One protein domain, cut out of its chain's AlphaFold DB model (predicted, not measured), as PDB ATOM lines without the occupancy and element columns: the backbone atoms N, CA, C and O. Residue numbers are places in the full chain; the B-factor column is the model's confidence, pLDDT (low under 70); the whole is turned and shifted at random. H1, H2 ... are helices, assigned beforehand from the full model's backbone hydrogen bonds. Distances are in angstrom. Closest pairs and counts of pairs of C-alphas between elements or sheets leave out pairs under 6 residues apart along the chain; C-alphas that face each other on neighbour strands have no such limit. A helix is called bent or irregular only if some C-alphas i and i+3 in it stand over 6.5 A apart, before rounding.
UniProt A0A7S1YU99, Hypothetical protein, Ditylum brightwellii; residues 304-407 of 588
ATOM      1  N   ALA A 304     317.507 374.971 200.752       91.88
ATOM      2  CA  ALA A 304     318.455 374.102 201.440       91.88
ATOM      3  C   ALA A 304     317.945 373.767 202.850       91.88
ATOM      4  O   ALA A 304     317.872 372.597 203.202       91.88
ATOM      5  N   GLU A 305     317.474 374.761 203.611       92.44
ATOM      6  CA  GLU A 305     316.935 374.551 204.962       92.44
ATOM      7  C   GLU A 305     315.754 373.567 204.976       92.44
ATOM      8  O   GLU A 305     315.789 372.558 205.683       92.44
ATOM      9  N   VAL A 306     314.729 373.799 204.149       93.56
ATOM     10  CA  VAL A 306     313.533 372.943 204.071       93.56
ATOM     11  C   VAL A 306     313.860 371.552 203.517       93.56
ATOM     12  O   VAL A 306     313.329 370.564 204.022       93.56
ATOM     13  N   SER A 307     314.751 371.427 202.523       93.50
ATOM     14  CA  SER A 307     315.142 370.104 202.006       93.50
ATOM     15  C   SER A 307     315.987 369.307 203.007       93.50
ATOM     16  O   SER A 307     315.758 368.104 203.164       93.50
ATOM     17  N   SER A 308     316.883 369.958 203.756       92.12
ATOM     18  CA  SER A 308     317.613 369.354 204.875       92.12
ATOM     19  C   SER A 308     316.667 368.920 205.996       92.12
ATOM     20  O   SER A 308     316.762 367.784 206.464       92.12
ATOM     21  N   ALA A 309     315.713 369.772 206.383       93.50
ATOM     22  CA  ALA A 309     314.706 369.466 207.396       93.50
ATOM     23  C   ALA A 309     313.792 368.303 206.994       93.50
ATOM     24  O   ALA A 309     313.584 367.384 207.790       93.50
ATOM     25  N   LEU A 310     313.291 368.289 205.755       94.75
ATOM     26  CA  LEU A 310     312.468 367.201 205.224       94.75
ATOM     27  C   LEU A 310     313.257 365.885 205.177       94.75
ATOM     28  O   LEU A 310     312.757 364.850 205.617       94.75
ATOM     29  N   THR A 311     314.504 365.926 204.696       93.62
ATOM     30  CA  THR A 311     315.381 364.749 204.626       93.62
ATOM     31  C   THR A 311     315.640 364.184 206.020       93.62
ATOM     32  O   THR A 311     315.378 363.003 206.256       93.62
ATOM     33  N   PHE A 312     316.066 365.023 206.968       92.94
ATOM     34  CA  PHE A 312     316.291 364.635 208.362       92.94
ATOM     35  C   PHE A 312     315.027 364.041 209.001       92.94
ATOM     36  O   PHE A 312     315.065 362.930 209.532       92.94
ATOM     37  N   SER A 313     313.888 364.726 208.866       93.06
ATOM     38  CA  SER A 313     312.596 364.274 209.398       93.06
ATOM     39  C   SER A 313     312.170 362.933 208.811       93.06
ATOM     40  O   SER A 313     311.698 362.070 209.545       93.06
ATOM     41  N   SER A 314     312.379 362.719 207.507       94.38
ATOM     42  CA  SER A 314     312.048 361.457 206.840       94.38
ATOM     43  C   SER A 314     312.880 360.283 207.366       94.38
ATOM     44  O   SER A 314     312.337 359.202 207.586       94.38
ATOM     45  N   VAL A 315     314.171 360.501 207.647       93.06
ATOM     46  CA  VAL A 315     315.074 359.476 208.196       93.06
ATOM     47  C   VAL A 315     314.710 359.155 209.644       93.06
ATOM     48  O   VAL A 315     314.620 357.979 210.001       93.06
ATOM     49  N   VAL A 316     314.446 360.174 210.469       92.88
ATOM     50  CA  VAL A 316     314.012 359.988 211.864       92.88
ATOM     51  C   VAL A 316     312.660 359.273 211.915       92.88
ATOM     52  O   VAL A 316     312.534 358.265 212.610       92.88
ATOM     53  N   ALA A 317     311.673 359.716 211.131       94.56
ATOM     54  CA  ALA A 317     310.361 359.078 211.053       94.56
ATOM     55  C   ALA A 317     310.456 357.626 210.562       94.56
ATOM     56  O   ALA A 317     309.830 356.750 211.153       94.56
ATOM     57  N   ALA A 318     311.278 357.339 209.545       94.19
ATOM     58  CA  ALA A 318     311.508 355.975 209.074       94.19
ATOM     59  C   ALA A 318     312.134 355.086 210.162       94.19
ATOM     60  O   ALA A 318     311.663 353.970 210.367       94.19
ATOM     61  N   CYS A 319     313.135 355.574 210.907       93.44
ATOM     62  CA  CYS A 319     313.738 354.825 212.016       93.44
ATOM     63  C   CYS A 319     312.733 354.552 213.147       93.44
ATOM     64  O   CYS A 319     312.686 353.439 213.670       93.44
ATOM     65  N   LEU A 320     311.909 355.542 213.506       93.56
ATOM     66  CA  LEU A 320     310.887 355.402 214.547       93.56
ATOM     67  C   LEU A 320     309.766 354.443 214.129       93.56
ATOM     68  O   LEU A 320     309.416 353.559 214.907       93.56
ATOM     69  N   LEU A 321     309.247 354.569 212.903       93.56
ATOM     70  CA  LEU A 321     308.256 353.645 212.340       93.56
ATOM     71  C   LEU A 321     308.804 352.220 212.251       93.56
ATOM     72  O   LEU A 321     308.089 351.268 212.544       93.56
ATOM     73  N   TYR A 322     310.076 352.059 211.888       93.06
ATOM     74  CA  TYR A 322     310.702 350.744 211.846       93.06
ATOM     75  C   TYR A 322     310.805 350.120 213.243       93.06
ATOM     76  O   TYR A 322     310.408 348.975 213.445       93.06
ATOM     77  N   ASN A 323     311.282 350.886 214.228       90.94
ATOM     78  CA  ASN A 323     311.406 350.427 215.611       90.94
ATOM     79  C   ASN A 323     310.055 350.043 216.234       90.94
ATOM     80  O   ASN A 323     309.993 349.079 216.995       90.94
ATOM     81  N   THR A 324     308.975 350.769 215.923       92.75
ATOM     82  CA  THR A 324     307.633 350.462 216.444       92.75
ATOM     83  C   THR A 324     306.937 349.333 215.686       92.75
ATOM     84  O   THR A 324     306.176 348.582 216.294       92.75
ATOM     85  N   ALA A 325     307.204 349.169 214.386       92.69
ATOM     86  CA  ALA A 325     306.563 348.153 213.554       92.69
ATOM     87  C   ALA A 325     307.324 346.816 213.472       92.69
ATOM     88  O   ALA A 325     306.709 345.799 213.146       92.69
ATOM     89  N   SER A 326     308.626 346.771 213.786       93.19
ATOM     90  CA  SER A 326     309.439 345.539 213.738       93.19
ATOM     91  C   SER A 326     308.801 344.332 214.447       93.19
ATOM     92  O   SER A 326     308.763 343.266 213.826       93.19
ATOM     93  N   PRO A 327     308.210 344.459 215.658       92.88
ATOM     94  CA  PRO A 327     307.561 343.331 216.337       92.88
ATOM     95  C   PRO A 327     306.352 342.751 215.585       92.88
ATOM     96  O   PRO A 327     305.983 341.603 215.810       92.88
ATOM     97  N   ILE A 328     305.722 343.535 214.703       93.94
ATOM     98  CA  ILE A 328     304.572 343.117 213.884       93.94
ATOM     99  C   ILE A 328     305.051 342.405 212.612       93.94
ATOM    100  O   ILE A 328     304.424 341.447 212.165       93.94
ATOM    101  N   PHE A 329     306.166 342.859 212.033       92.12
ATOM    102  CA  PHE A 329     306.717 342.324 210.783       92.12
ATOM    103  C   PHE A 329     307.798 341.245 210.973       92.12
ATOM    104  O   PHE A 329     308.253 340.675 209.982       92.12
ATOM    105  N   GLY A 330     308.194 340.940 212.215       92.19
ATOM    106  CA  GLY A 330     309.188 339.907 212.536       92.19
ATOM    107  C   GLY A 330     310.595 340.244 212.039       92.19
ATOM    108  O   GLY A 330     311.307 339.362 211.564       92.19
ATOM    109  N   ALA A 331     310.973 341.524 212.084       92.12
ATOM    110  CA  ALA A 331     312.152 342.058 211.398       92.12
ATOM    111  C   ALA A 331     313.232 342.599 212.363       92.12
ATOM    112  O   ALA A 331     313.867 343.630 212.122       92.12
ATOM    113  N   ASP A 332     313.450 341.872 213.461       91.19
ATOM    114  CA  ASP A 332     314.238 342.316 214.620       91.19
ATOM    115  C   ASP A 332     315.716 342.622 214.306       91.19
ATOM    116  O   ASP A 332     316.313 343.501 214.932       91.19
ATOM    117  N   ASP A 333     316.301 341.964 213.299       91.94
ATOM    118  CA  ASP A 333     317.697 342.171 212.878       91.94
ATOM    119  C   ASP A 333     318.000 343.638 212.521       91.94
ATOM    120  O   ASP A 333     319.094 344.148 212.785       91.94
ATOM    121  N   PHE A 334     317.023 344.349 211.953       88.56
ATOM    122  CA  PHE A 334     317.177 345.735 211.513       88.56
ATOM    123  C   PHE A 334     317.054 346.758 212.653       88.56
ATOM    124  O   PHE A 334     317.622 347.844 212.534       88.56
ATOM    125  N   VAL A 335     316.415 346.407 213.778       91.19
ATOM    126  CA  VAL A 335     316.245 347.294 214.952       91.19
ATOM    127  C   VAL A 335     317.598 347.740 215.519       91.19
ATOM    128  O   VAL A 335     317.760 348.858 216.006       91.19
ATOM    129  N   THR A 336     318.619 346.885 215.413       91.31
ATOM    130  CA  THR A 336     319.991 347.239 215.812       91.31
ATOM    131  C   THR A 336     320.574 348.339 214.916       91.31
ATOM    132  O   THR A 336     321.250 349.242 215.409       91.31
ATOM    133  N   TYR A 337     320.294 348.301 213.611       91.38
ATOM    134  CA  TYR A 337     320.800 349.278 212.645       91.38
ATOM    135  C   TYR A 337     320.063 350.619 212.726       91.38
ATOM    136  O   TYR A 337     320.707 351.664 212.651       91.38
ATOM    137  N   THR A 338     318.743 350.615 212.928       91.00
ATOM    138  CA  THR A 338     317.944 351.841 213.109       91.00
ATOM    139  C   THR A 338     318.265 352.538 214.426       91.00
ATOM    140  O   THR A 338     318.416 353.757 214.437       91.00
ATOM    141  N   ASN A 339     318.469 351.793 215.517       92.00
ATOM    142  CA  ASN A 339     318.944 352.362 216.783       92.00
ATOM    143  C   ASN A 339     320.366 352.923 216.674       92.00
ATOM    144  O   ASN A 339     320.636 353.992 217.219       92.00
ATOM    145  N   LEU A 340     321.264 352.251 215.942       92.50
ATOM    146  CA  LEU A 340     322.599 352.784 215.671       92.50
ATOM    147  C   LEU A 340     322.524 354.078 214.848       92.50
ATOM    148  O   LEU A 340     323.191 355.045 215.200       92.50
ATOM    149  N   LEU A 341     321.700 354.123 213.794       92.25
ATOM    150  CA  LEU A 341     321.524 355.308 212.950       92.25
ATOM    151  C   LEU A 341     320.892 356.481 213.715       92.25
ATOM    152  O   LEU A 341     321.365 357.609 213.619       92.25
ATOM    153  N   LEU A 342     319.853 356.223 214.511       92.12
ATOM    154  CA  LEU A 342     319.252 357.240 215.371       92.12
ATOM    155  C   LEU A 342     320.273 357.741 216.404       92.12
ATOM    156  O   LEU A 342     320.418 358.944 216.589       92.12
ATOM    157  N   GLY A 343     321.053 356.833 216.997       91.44
ATOM    158  CA  GLY A 343     322.140 357.157 217.915       91.44
ATOM    159  C   GLY A 343     323.248 358.007 217.289       91.44
ATOM    160  O   GLY A 343     323.701 358.967 217.916       91.44
ATOM    161  N   THR A 344     323.675 357.718 216.053       92.00
ATOM    162  CA  THR A 344     324.666 358.547 215.347       92.00
ATOM    163  C   THR A 344     324.096 359.914 214.988       92.00
ATOM    164  O   THR A 344     324.780 360.907 215.214       92.00
ATOM    165  N   MET A 345     322.840 360.000 214.535       90.31
ATOM    166  CA  MET A 345     322.160 361.279 214.284       90.31
ATOM    167  C   MET A 345     322.044 362.123 215.559       90.31
ATOM    168  O   MET A 345     322.436 363.288 215.555       90.31
ATOM    169  N   THR A 346     321.600 361.545 216.681       89.38
ATOM    170  CA  THR A 346     321.562 362.238 217.980       89.38
ATOM    171  C   THR A 346     322.957 362.688 218.417       89.38
ATOM    172  O   THR A 346     323.117 363.813 218.882       89.38
ATOM    173  N   THR A 347     323.981 361.852 218.221       88.94
ATOM    174  CA  THR A 347     325.374 362.207 218.539       88.94
ATOM    175  C   THR A 347     325.864 363.375 217.683       88.94
ATOM    176  O   THR A 347     326.485 364.287 218.218       88.94
ATOM    177  N   VAL A 348     325.546 363.405 216.384       88.88
ATOM    178  CA  VAL A 348     325.856 364.534 215.491       88.88
ATOM    179  C   VAL A 348     325.152 365.811 215.954       88.88
ATOM    180  O   VAL A 348     325.802 366.846 216.053       88.88
ATOM    181  N   VAL A 349     323.866 365.741 216.318       88.44
ATOM    182  CA  VAL A 349     323.112 366.904 216.821       88.44
ATOM    183  C   VAL A 349     323.703 367.440 218.132       88.44
ATOM    184  O   VAL A 349     323.838 368.654 218.291       88.44
ATOM    185  N   VAL A 350     324.088 366.560 219.062       88.94
ATOM    186  CA  VAL A 350     324.737 366.969 220.320       88.94
ATOM    187  C   VAL A 350     326.124 367.554 220.054       88.94
ATOM    188  O   VAL A 350     326.447 368.603 220.602       88.94
ATOM    189  N   LEU A 351     326.933 366.928 219.194       88.81
ATOM    190  CA  LEU A 351     328.259 367.440 218.844       88.81
ATOM    191  C   LEU A 351     328.186 368.804 218.152       88.81
ATOM    192  O   LEU A 351     329.007 369.655 218.471       88.81
ATOM    193  N   ASP A 352     327.223 369.039 217.256       89.25
ATOM    194  CA  ASP A 352     327.138 370.302 216.513       89.25
ATOM    195  C   ASP A 352     326.703 371.487 217.393       89.25
ATOM    196  O   ASP A 352     327.264 372.573 217.280       89.25
ATOM    197  N   ASN A 353     325.766 371.275 218.327       87.06
ATOM    198  CA  ASN A 353     325.294 372.336 219.230       87.06
ATOM    199  C   ASN A 353     326.186 372.539 220.466       87.06
ATOM    200  O   ASN A 353     326.340 373.661 220.940       87.06
ATOM    201  N   PHE A 354     326.756 371.465 221.022       87.75
ATOM    202  CA  PHE A 354     327.464 371.505 222.307       87.75
ATOM    203  C   PHE A 354     328.987 371.385 222.177       87.75
ATOM    204  O   PHE A 354     329.655 371.203 223.194       87.75
ATOM    205  N   TYR A 355     329.567 371.515 220.975       89.00
ATOM    206  CA  TYR A 355     331.015 371.367 220.769       89.00
ATOM    207  C   TYR A 355     331.855 372.206 221.738       89.00
ATOM    208  O   TYR A 355     332.757 371.684 222.392       89.00
ATOM    209  N   ASP A 356     331.527 373.491 221.888       84.88
ATOM    210  CA  ASP A 356     332.289 374.405 222.740       84.88
ATOM    211  C   ASP A 356     332.106 374.093 224.237       84.88
ATOM    212  O   ASP A 356     333.057 374.207 225.016       84.88
ATOM    213  N   ALA A 357     330.934 373.588 224.645       86.81
ATOM    214  CA  ALA A 357     330.698 373.089 226.001       86.81
ATOM    215  C   ALA A 357     331.473 371.786 226.273       86.81
ATOM    216  O   ALA A 357     332.107 371.653 227.321       86.81
ATOM    217  N   ILE A 358     331.497 370.855 225.313       86.75
ATOM    218  CA  ILE A 358     332.259 369.598 225.383       86.75
ATOM    219  C   ILE A 358     333.761 369.894 225.427       86.75
ATOM    220  O   ILE A 358     334.461 369.337 226.268       86.75
ATOM    221  N   ARG A 359     334.263 370.811 224.590       87.25
ATOM    222  CA  ARG A 359     335.664 371.261 224.585       87.25
ATOM    223  C   ARG A 359     336.050 371.912 225.913       87.25
ATOM    224  O   ARG A 359     337.097 371.589 226.476       87.25
ATOM    225  N   THR A 360     335.193 372.785 226.442       86.75
ATOM    226  CA  THR A 360     335.418 373.455 227.730       86.75
ATOM    227  C   THR A 360     335.429 372.441 228.875       86.75
ATOM    228  O   THR A 360     336.398 372.398 229.634       86.75
ATOM    229  N   GLY A 361     334.428 371.557 228.942       86.94
ATOM    230  CA  GLY A 361     334.339 370.481 229.929       86.94
ATOM    231  C   GLY A 361     335.507 369.496 229.850       86.94
ATOM    232  O   GLY A 361     336.112 369.188 230.874       86.94
ATOM    233  N   ALA A 362     335.905 369.074 228.648       87.19
ATOM    234  CA  ALA A 362     337.078 368.227 228.437       87.19
ATOM    235  C   ALA A 362     338.368 368.913 228.910       87.19
ATOM    236  O   ALA A 362     339.171 368.287 229.598       87.19
ATOM    237  N   SER A 363     338.547 370.209 228.624       86.69
ATOM    238  CA  SER A 363     339.706 370.973 229.108       86.69
ATOM    239  C   SER A 363     339.721 371.128 230.635       86.69
ATOM    240  O   SER A 363     340.788 371.088 231.248       86.69
ATOM    241  N   PHE A 364     338.547 371.253 231.262       88.38
ATOM    242  CA  PHE A 364     338.403 371.322 232.713       88.38
ATOM    243  C   PHE A 364     338.725 369.971 233.362       88.38
ATOM    244  O   PHE A 364     339.577 369.908 234.242       88.38
ATOM    245  N   VAL A 365     338.138 368.877 232.867       86.50
ATOM    246  CA  VAL A 365     338.413 367.507 233.336       86.50
ATOM    247  C   VAL A 365     339.883 367.131 233.137       86.50
ATOM    248  O   VAL A 365     340.459 366.487 234.016       86.50
ATOM    249  N   ALA A 366     340.503 367.563 232.033       86.06
ATOM    250  CA  ALA A 366     341.925 367.363 231.772       86.06
ATOM    251  C   ALA A 366     342.805 368.081 232.808       86.06
ATOM    252  O   ALA A 366     343.670 367.447 233.407       86.06
ATOM    253  N   LYS A 367     342.537 369.365 233.087       87.69
ATOM    254  CA  LYS A 367     343.238 370.134 234.133       87.69
ATOM    255  C   LYS A 367     343.029 369.538 235.528       87.69
ATOM    256  O   LYS A 367     343.983 369.380 236.279       87.69
ATOM    257  N   SER A 368     341.801 369.147 235.875       88.75
ATOM    258  CA  SER A 368     341.484 368.563 237.187       88.75
ATOM    259  C   SER A 368     342.092 367.174 237.426       88.75
ATOM    260  O   SER A 368     342.095 366.710 238.564       88.75
ATOM    261  N   ASN A 369     342.588 366.496 236.385       89.06
ATOM    262  CA  ASN A 369     343.183 365.158 236.473       89.06
ATOM    263  C   ASN A 369     344.596 365.090 235.866       89.06
ATOM    264  O   ASN A 369     345.055 364.002 235.515       89.06
ATOM    265  N   GLU A 370     345.304 366.216 235.749       87.94
ATOM    266  CA  GLU A 370     346.596 366.305 235.048       87.94
ATOM    267  C   GLU A 370     347.670 365.340 235.599       87.94
ATOM    268  O   GLU A 370     348.479 364.803 234.841       87.94
ATOM    269  N   GLU A 371     347.626 365.031 236.899       89.31
ATOM    270  CA  GLU A 371     348.503 364.046 237.557       89.31
ATOM    271  C   GLU A 371     348.163 362.578 237.233       89.31
ATOM    272  O   GLU A 371     349.007 361.699 237.387       89.31
ATOM    273  N   LYS A 372     346.925 362.289 236.808       89.06
ATOM    274  CA  LYS A 372     346.405 360.924 236.580       89.06
ATOM    275  C   LYS A 372     346.244 360.568 235.104       89.06
ATOM    276  O   LYS A 372     346.105 359.391 234.774       89.06
ATOM    277  N   ILE A 373     346.233 361.561 234.220       84.25
ATOM    278  CA  ILE A 373     346.128 361.352 232.777       84.25
ATOM    279  C   ILE A 373     347.507 360.940 232.235       84.25
ATOM    280  O   ILE A 373     348.477 361.671 232.445       84.25
ATOM    281  N   PRO A 374     347.626 359.800 231.526       87.00
ATOM    282  CA  PRO A 374     348.900 359.368 230.959       87.00
ATOM    283  C   PRO A 374     349.419 360.389 229.937       87.00
ATOM    284  O   PRO A 374     348.644 360.970 229.174       87.00
ATOM    285  N   ASP A 375     350.739 360.572 229.868       86.25
ATOM    286  CA  ASP A 375     351.369 361.616 229.037       86.25
ATOM    287  C   ASP A 375     351.093 361.473 227.524       86.25
ATOM    288  O   ASP A 375     351.273 362.425 226.762       86.25
ATOM    289  N   SER A 376     350.602 360.311 227.080       83.44
ATOM    290  CA  SER A 376     350.077 360.095 225.728       83.44
ATOM    291  C   SER A 376     348.802 360.899 225.440       83.44
ATOM    292  O   SER A 376     348.654 361.417 224.336       83.44
ATOM    293  N   MET A 377     347.905 361.056 226.419       78.88
ATOM    294  CA  MET A 377     346.675 361.849 226.284       78.88
ATOM    295  C   MET A 377     346.919 363.352 226.448       78.88
ATOM    296  O   MET A 377     346.226 364.141 225.813       78.88
ATOM    297  N   LYS A 378     347.943 363.773 227.207       80.00
ATOM    298  CA  LYS A 378     348.308 365.201 227.351       80.00
ATOM    299  C   LYS A 378     348.692 365.876 226.028       80.00
ATOM    300  O   LYS A 378     348.618 367.095 225.921       80.00
ATOM    301  N   LYS A 379     349.091 365.096 225.016       80.81
ATOM    302  CA  LYS A 379     349.411 365.582 223.661       80.81
ATOM    303  C   LYS A 379     348.217 365.591 222.703       80.81
ATOM    304  O   LYS A 379     348.368 366.037 221.570       80.81
ATOM    305  N   MET A 380     347.049 365.102 223.120       78.56
ATOM    306  CA  MET A 380     345.857 365.068 222.278       78.56
ATOM    307  C   MET A 380     345.129 366.417 222.342       78.56
ATOM    308  O   MET A 380     344.131 366.576 223.042       78.56
ATOM    309  N   SER A 381     345.639 367.405 221.604       80.94
ATOM    310  CA  SER A 381     344.896 368.636 221.334       80.94
ATOM    311  C   SER A 381     343.597 368.291 220.603       80.94
ATOM    312  O   SER A 381     343.639 367.653 219.548       80.94
ATOM    313  N   MET A 382     342.451 368.719 221.140       83.06
ATOM    314  CA  MET A 382     341.193 368.662 220.390       83.06
ATOM    315  C   MET A 382     341.349 369.430 219.066       83.06
ATOM    316  O   MET A 382     341.971 370.495 219.084       83.06
ATOM    317  N   PRO A 383     340.804 368.914 217.946       85.19
ATOM    318  CA  PRO A 383     340.855 369.605 216.661       85.19
ATOM    319  C   PRO A 383     340.229 370.998 216.760       85.19
ATOM    320  O   PRO A 383     339.334 371.241 217.569       85.19
ATOM    321  N   GLU A 384     340.704 371.929 215.941       87.75
ATOM    322  CA  GLU A 384     340.106 373.258 215.871       87.75
ATOM    323  C   GLU A 384     338.759 373.190 215.148       87.75
ATOM    324  O   GLU A 384     338.558 372.358 214.262       87.75
ATOM    325  N   LYS A 385     337.831 374.073 215.525       84.38
ATOM    326  CA  LYS A 385     336.442 374.092 215.038       84.38
ATOM    327  C   LYS A 385     336.356 374.148 213.504       84.38
ATOM    328  O   LYS A 385     335.543 373.458 212.906       84.38
ATOM    329  N   GLU A 386     337.266 374.891 212.878       85.19
ATOM    330  CA  GLU A 386     337.395 375.035 211.419       85.19
ATOM    331  C   GLU A 386     337.953 373.783 210.717       85.19
ATOM    332  O   GLU A 386     337.751 373.601 209.520       85.19
ATOM    333  N   SER A 387     338.630 372.891 211.450       88.12
ATOM    334  CA  SER A 387     339.189 371.642 210.907       88.12
ATOM    335  C   SER A 387     338.192 370.475 210.885       88.12
ATOM    336  O   SER A 387     338.504 369.404 210.359       88.12
ATOM    337  N   LEU A 388     336.995 370.657 211.457       86.31
ATOM    338  CA  LEU A 388     335.960 369.630 211.476       86.31
ATOM    339  C   LEU A 388     335.193 369.591 210.140       86.31
ATOM    340  O   LEU A 388     334.774 370.632 209.628       86.31
ATOM    341  N   PRO A 389     334.977 368.396 209.556       83.31
ATOM    342  CA  PRO A 389     334.306 368.270 208.268       83.31
ATOM    343  C   PRO A 389     332.863 368.783 208.344       83.31
ATOM    344  O   PRO A 389     332.184 368.608 209.355       83.31
ATOM    345  N   ALA A 390     332.399 369.395 207.250       80.81
ATOM    346  CA  ALA A 390     331.061 369.983 207.124       80.81
ATOM    347  C   ALA A 390     330.704 371.035 208.202       80.81
ATOM    348  O   ALA A 390     329.527 371.254 208.474       80.81
ATOM    349  N   GLY A 391     331.705 371.681 208.818       80.62
ATOM    350  CA  GLY A 391     331.485 372.720 209.827       80.62
ATOM    351  C   GLY A 391     330.930 372.191 211.152       80.62
ATOM    352  O   GLY A 391     330.283 372.944 211.878       80.62
ATOM    353  N   LEU A 392     331.148 370.911 211.478       83.50
ATOM    354  CA  LEU A 392     330.633 370.318 212.714       83.50
ATOM    355  C   LEU A 392     331.088 371.108 213.952       83.50
ATOM    356  O   LEU A 392     332.267 371.410 214.113       83.50
ATOM    357  N   GLY A 393     330.155 371.415 214.845       81.19
ATOM    358  CA  GLY A 393     330.389 372.202 216.055       81.19
ATOM    359  C   GLY A 393     330.165 373.703 215.872       81.19
ATOM    360  O   GLY A 393     330.233 374.451 216.848       81.19
ATOM    361  N   THR A 394     329.905 374.171 214.647       86.06
ATOM    362  CA  THR A 394     329.455 375.551 214.387       86.06
ATOM    363  C   THR A 394     327.970 375.754 214.674       86.06
ATOM    364  O   THR A 394     327.549 376.903 214.791       86.06
ATOM    365  N   GLY A 395     327.183 374.678 214.773       85.25
ATOM    366  CA  GLY A 395     325.725 374.746 214.838       85.25
ATOM    367  C   GLY A 395     325.076 375.112 213.499       85.25
ATOM    368  O   GLY A 395     323.867 375.332 213.452       85.25
ATOM    369  N   GLN A 396     325.839 375.214 212.401       87.25
ATOM    370  CA  GLN A 396     325.287 375.531 211.080       87.25
ATOM    371  C   GLN A 396     324.431 374.388 210.535       87.25
ATOM    372  O   GLN A 396     323.371 374.648 209.967       87.25
ATOM    373  N   LEU A 397     324.843 373.130 210.718       86.69
ATOM    374  CA  LEU A 397     324.127 371.978 210.170       86.69
ATOM    375  C   LEU A 397     322.820 371.746 210.936       86.69
ATOM    376  O   LEU A 397     321.753 371.642 210.325       86.69
ATOM    377  N   THR A 398     322.871 371.737 212.270       87.81
ATOM    378  CA  THR A 398     321.664 371.648 213.100       87.81
ATOM    379  C   THR A 398     320.802 372.893 212.974       87.81
ATOM    380  O   THR A 398     319.588 372.758 212.859       87.81
ATOM    381  N   GLY A 399     321.396 374.085 212.897       87.75
ATOM    382  CA  GLY A 399     320.689 375.336 212.627       87.75
ATOM    383  C   GLY A 399     319.916 375.302 211.308       87.75
ATOM    384  O   GLY A 399     318.742 375.654 211.293       87.75
ATOM    385  N   THR A 400     320.516 374.797 210.226       89.31
ATOM    386  CA  THR A 400     319.861 374.629 208.912       89.31
ATOM    387  C   THR A 400     318.631 373.719 209.006       89.31
ATOM    388  O   THR A 400     317.558 374.060 208.509       89.31
ATOM    389  N   VAL A 401     318.756 372.581 209.703       90.81
ATOM    390  CA  VAL A 401     317.646 371.635 209.935       90.81
ATOM    391  C   VAL A 401     316.566 372.236 210.841       90.81
ATOM    392  O   VAL A 401     315.385 372.095 210.543       90.81
ATOM    393  N   VAL A 402     316.941 372.921 211.924       89.69
ATOM    394  CA  VAL A 402     316.001 373.538 212.878       89.69
ATOM    395  C   VAL A 402     315.245 374.705 212.243       89.69
ATOM    396  O   VAL A 402     314.040 374.812 212.443       89.69
ATOM    397  N   ARG A 403     315.897 375.537 211.423       88.56
ATOM    398  CA  ARG A 403     315.226 376.603 210.660       88.56
ATOM    399  C   ARG A 403     314.254 376.035 209.638       88.56
ATOM    400  O   ARG A 403     313.105 376.459 209.602       88.56
ATOM    401  N   GLY A 404     314.672 375.030 208.866       91.56
ATOM    402  CA  GLY A 404     313.784 374.353 207.920       91.56
ATOM    403  C   GLY A 404     312.594 373.680 208.610       91.56
ATOM    404  O   GLY A 404     311.480 373.747 208.099       91.56
ATOM    405  N   LEU A 405     312.801 373.091 209.795       89.88
ATOM    406  CA  LEU A 405     311.729 372.567 210.644       89.88
ATOM    407  C   LEU A 405     310.801 373.673 211.153       89.88
ATOM    408  O   LEU A 405     309.591 373.484 211.105       89.88
ATOM    409  N   SER A 406     311.333 374.821 211.590       88.94
ATOM    410  CA  SER A 406     310.504 375.967 211.976       88.94
ATOM    411  C   SER A 406     309.659 376.411 210.789       88.94
ATOM    412  O   SER A 406     308.444 376.349 210.880       88.94
ATOM    413  N   ARG A 407     310.252 376.711 209.625       87.94
ATOM    414  CA  ARG A 407     309.503 377.109 208.415       87.94
ATOM    415  C   ARG A 407     308.415 376.108 207.994       87.94
ATOM    416  O   ARG A 407     307.436 376.510 207.379       87.94
TER     417      ARG A 407
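This is residues 304 to 407 of the 588 residues of the protein "Hypothetical protein" of Ditylum brightwellii (UniProt A0A7S1YU99). H1 and H2a make a helical hairpin that opens as a narrow V, with H3 across its open end; H2b bends away as an arm, and residues 369 to 395 fold back to H3. The printed part, 104 residues, is all helix, in order H1, H2, H3; it is loose, radius of gyration of the C-alphas 18.3 A, and flat, spanning 54 by 35 by 19 A.

H1, residues 304 to 329, begins at C-alpha 304 (318.455, 374.102, 201.440) and is 35.1 A long; it is irregular, C-alphas 324 and 327 being 7.1 A apart. H2, residues 332 to 368, was assigned as one helix by its hydrogen bonds but is bent, C-alphas 353 and 356 being 8.1 A apart; its arms are H2a, residues 332 to 353, 32.3 A, and H2b, residues 356 to 368, 18.1 A. H3, residues 396 to 407, 16.1 A, ends at C-alpha 407 (309.503, 377.109, 208.415).

H1, with residues 316 to 326 alone, touches H2a at a shallow tilt of 31 degrees, opposite ways; their closest C-alphas, Cys 319 and Thr 338, are 5.3 A apart. H3 touches H1, about perpendicular at 83 degrees, closest at C-alphas Val 306 and Gly 404, 4.1 A. H3 touches H2a at 78 degrees, about perpendicular, closest at C-alphas Val 349 and Thr 398, 6.2 A. H2b is apart from H1 and H3. Every O i to N i+4 pair is within hydrogen-bond range in H2b and H3, against 20 of 22 in H1 and 16 of 18 in H2a.

The C-alphas farthest apart, Phe 329 and Glu 371, are 54.2 A apart. The printed part has no cut; the link H2 to H3 is long, 27 residues. No printed residue is under 70 in pLDDT.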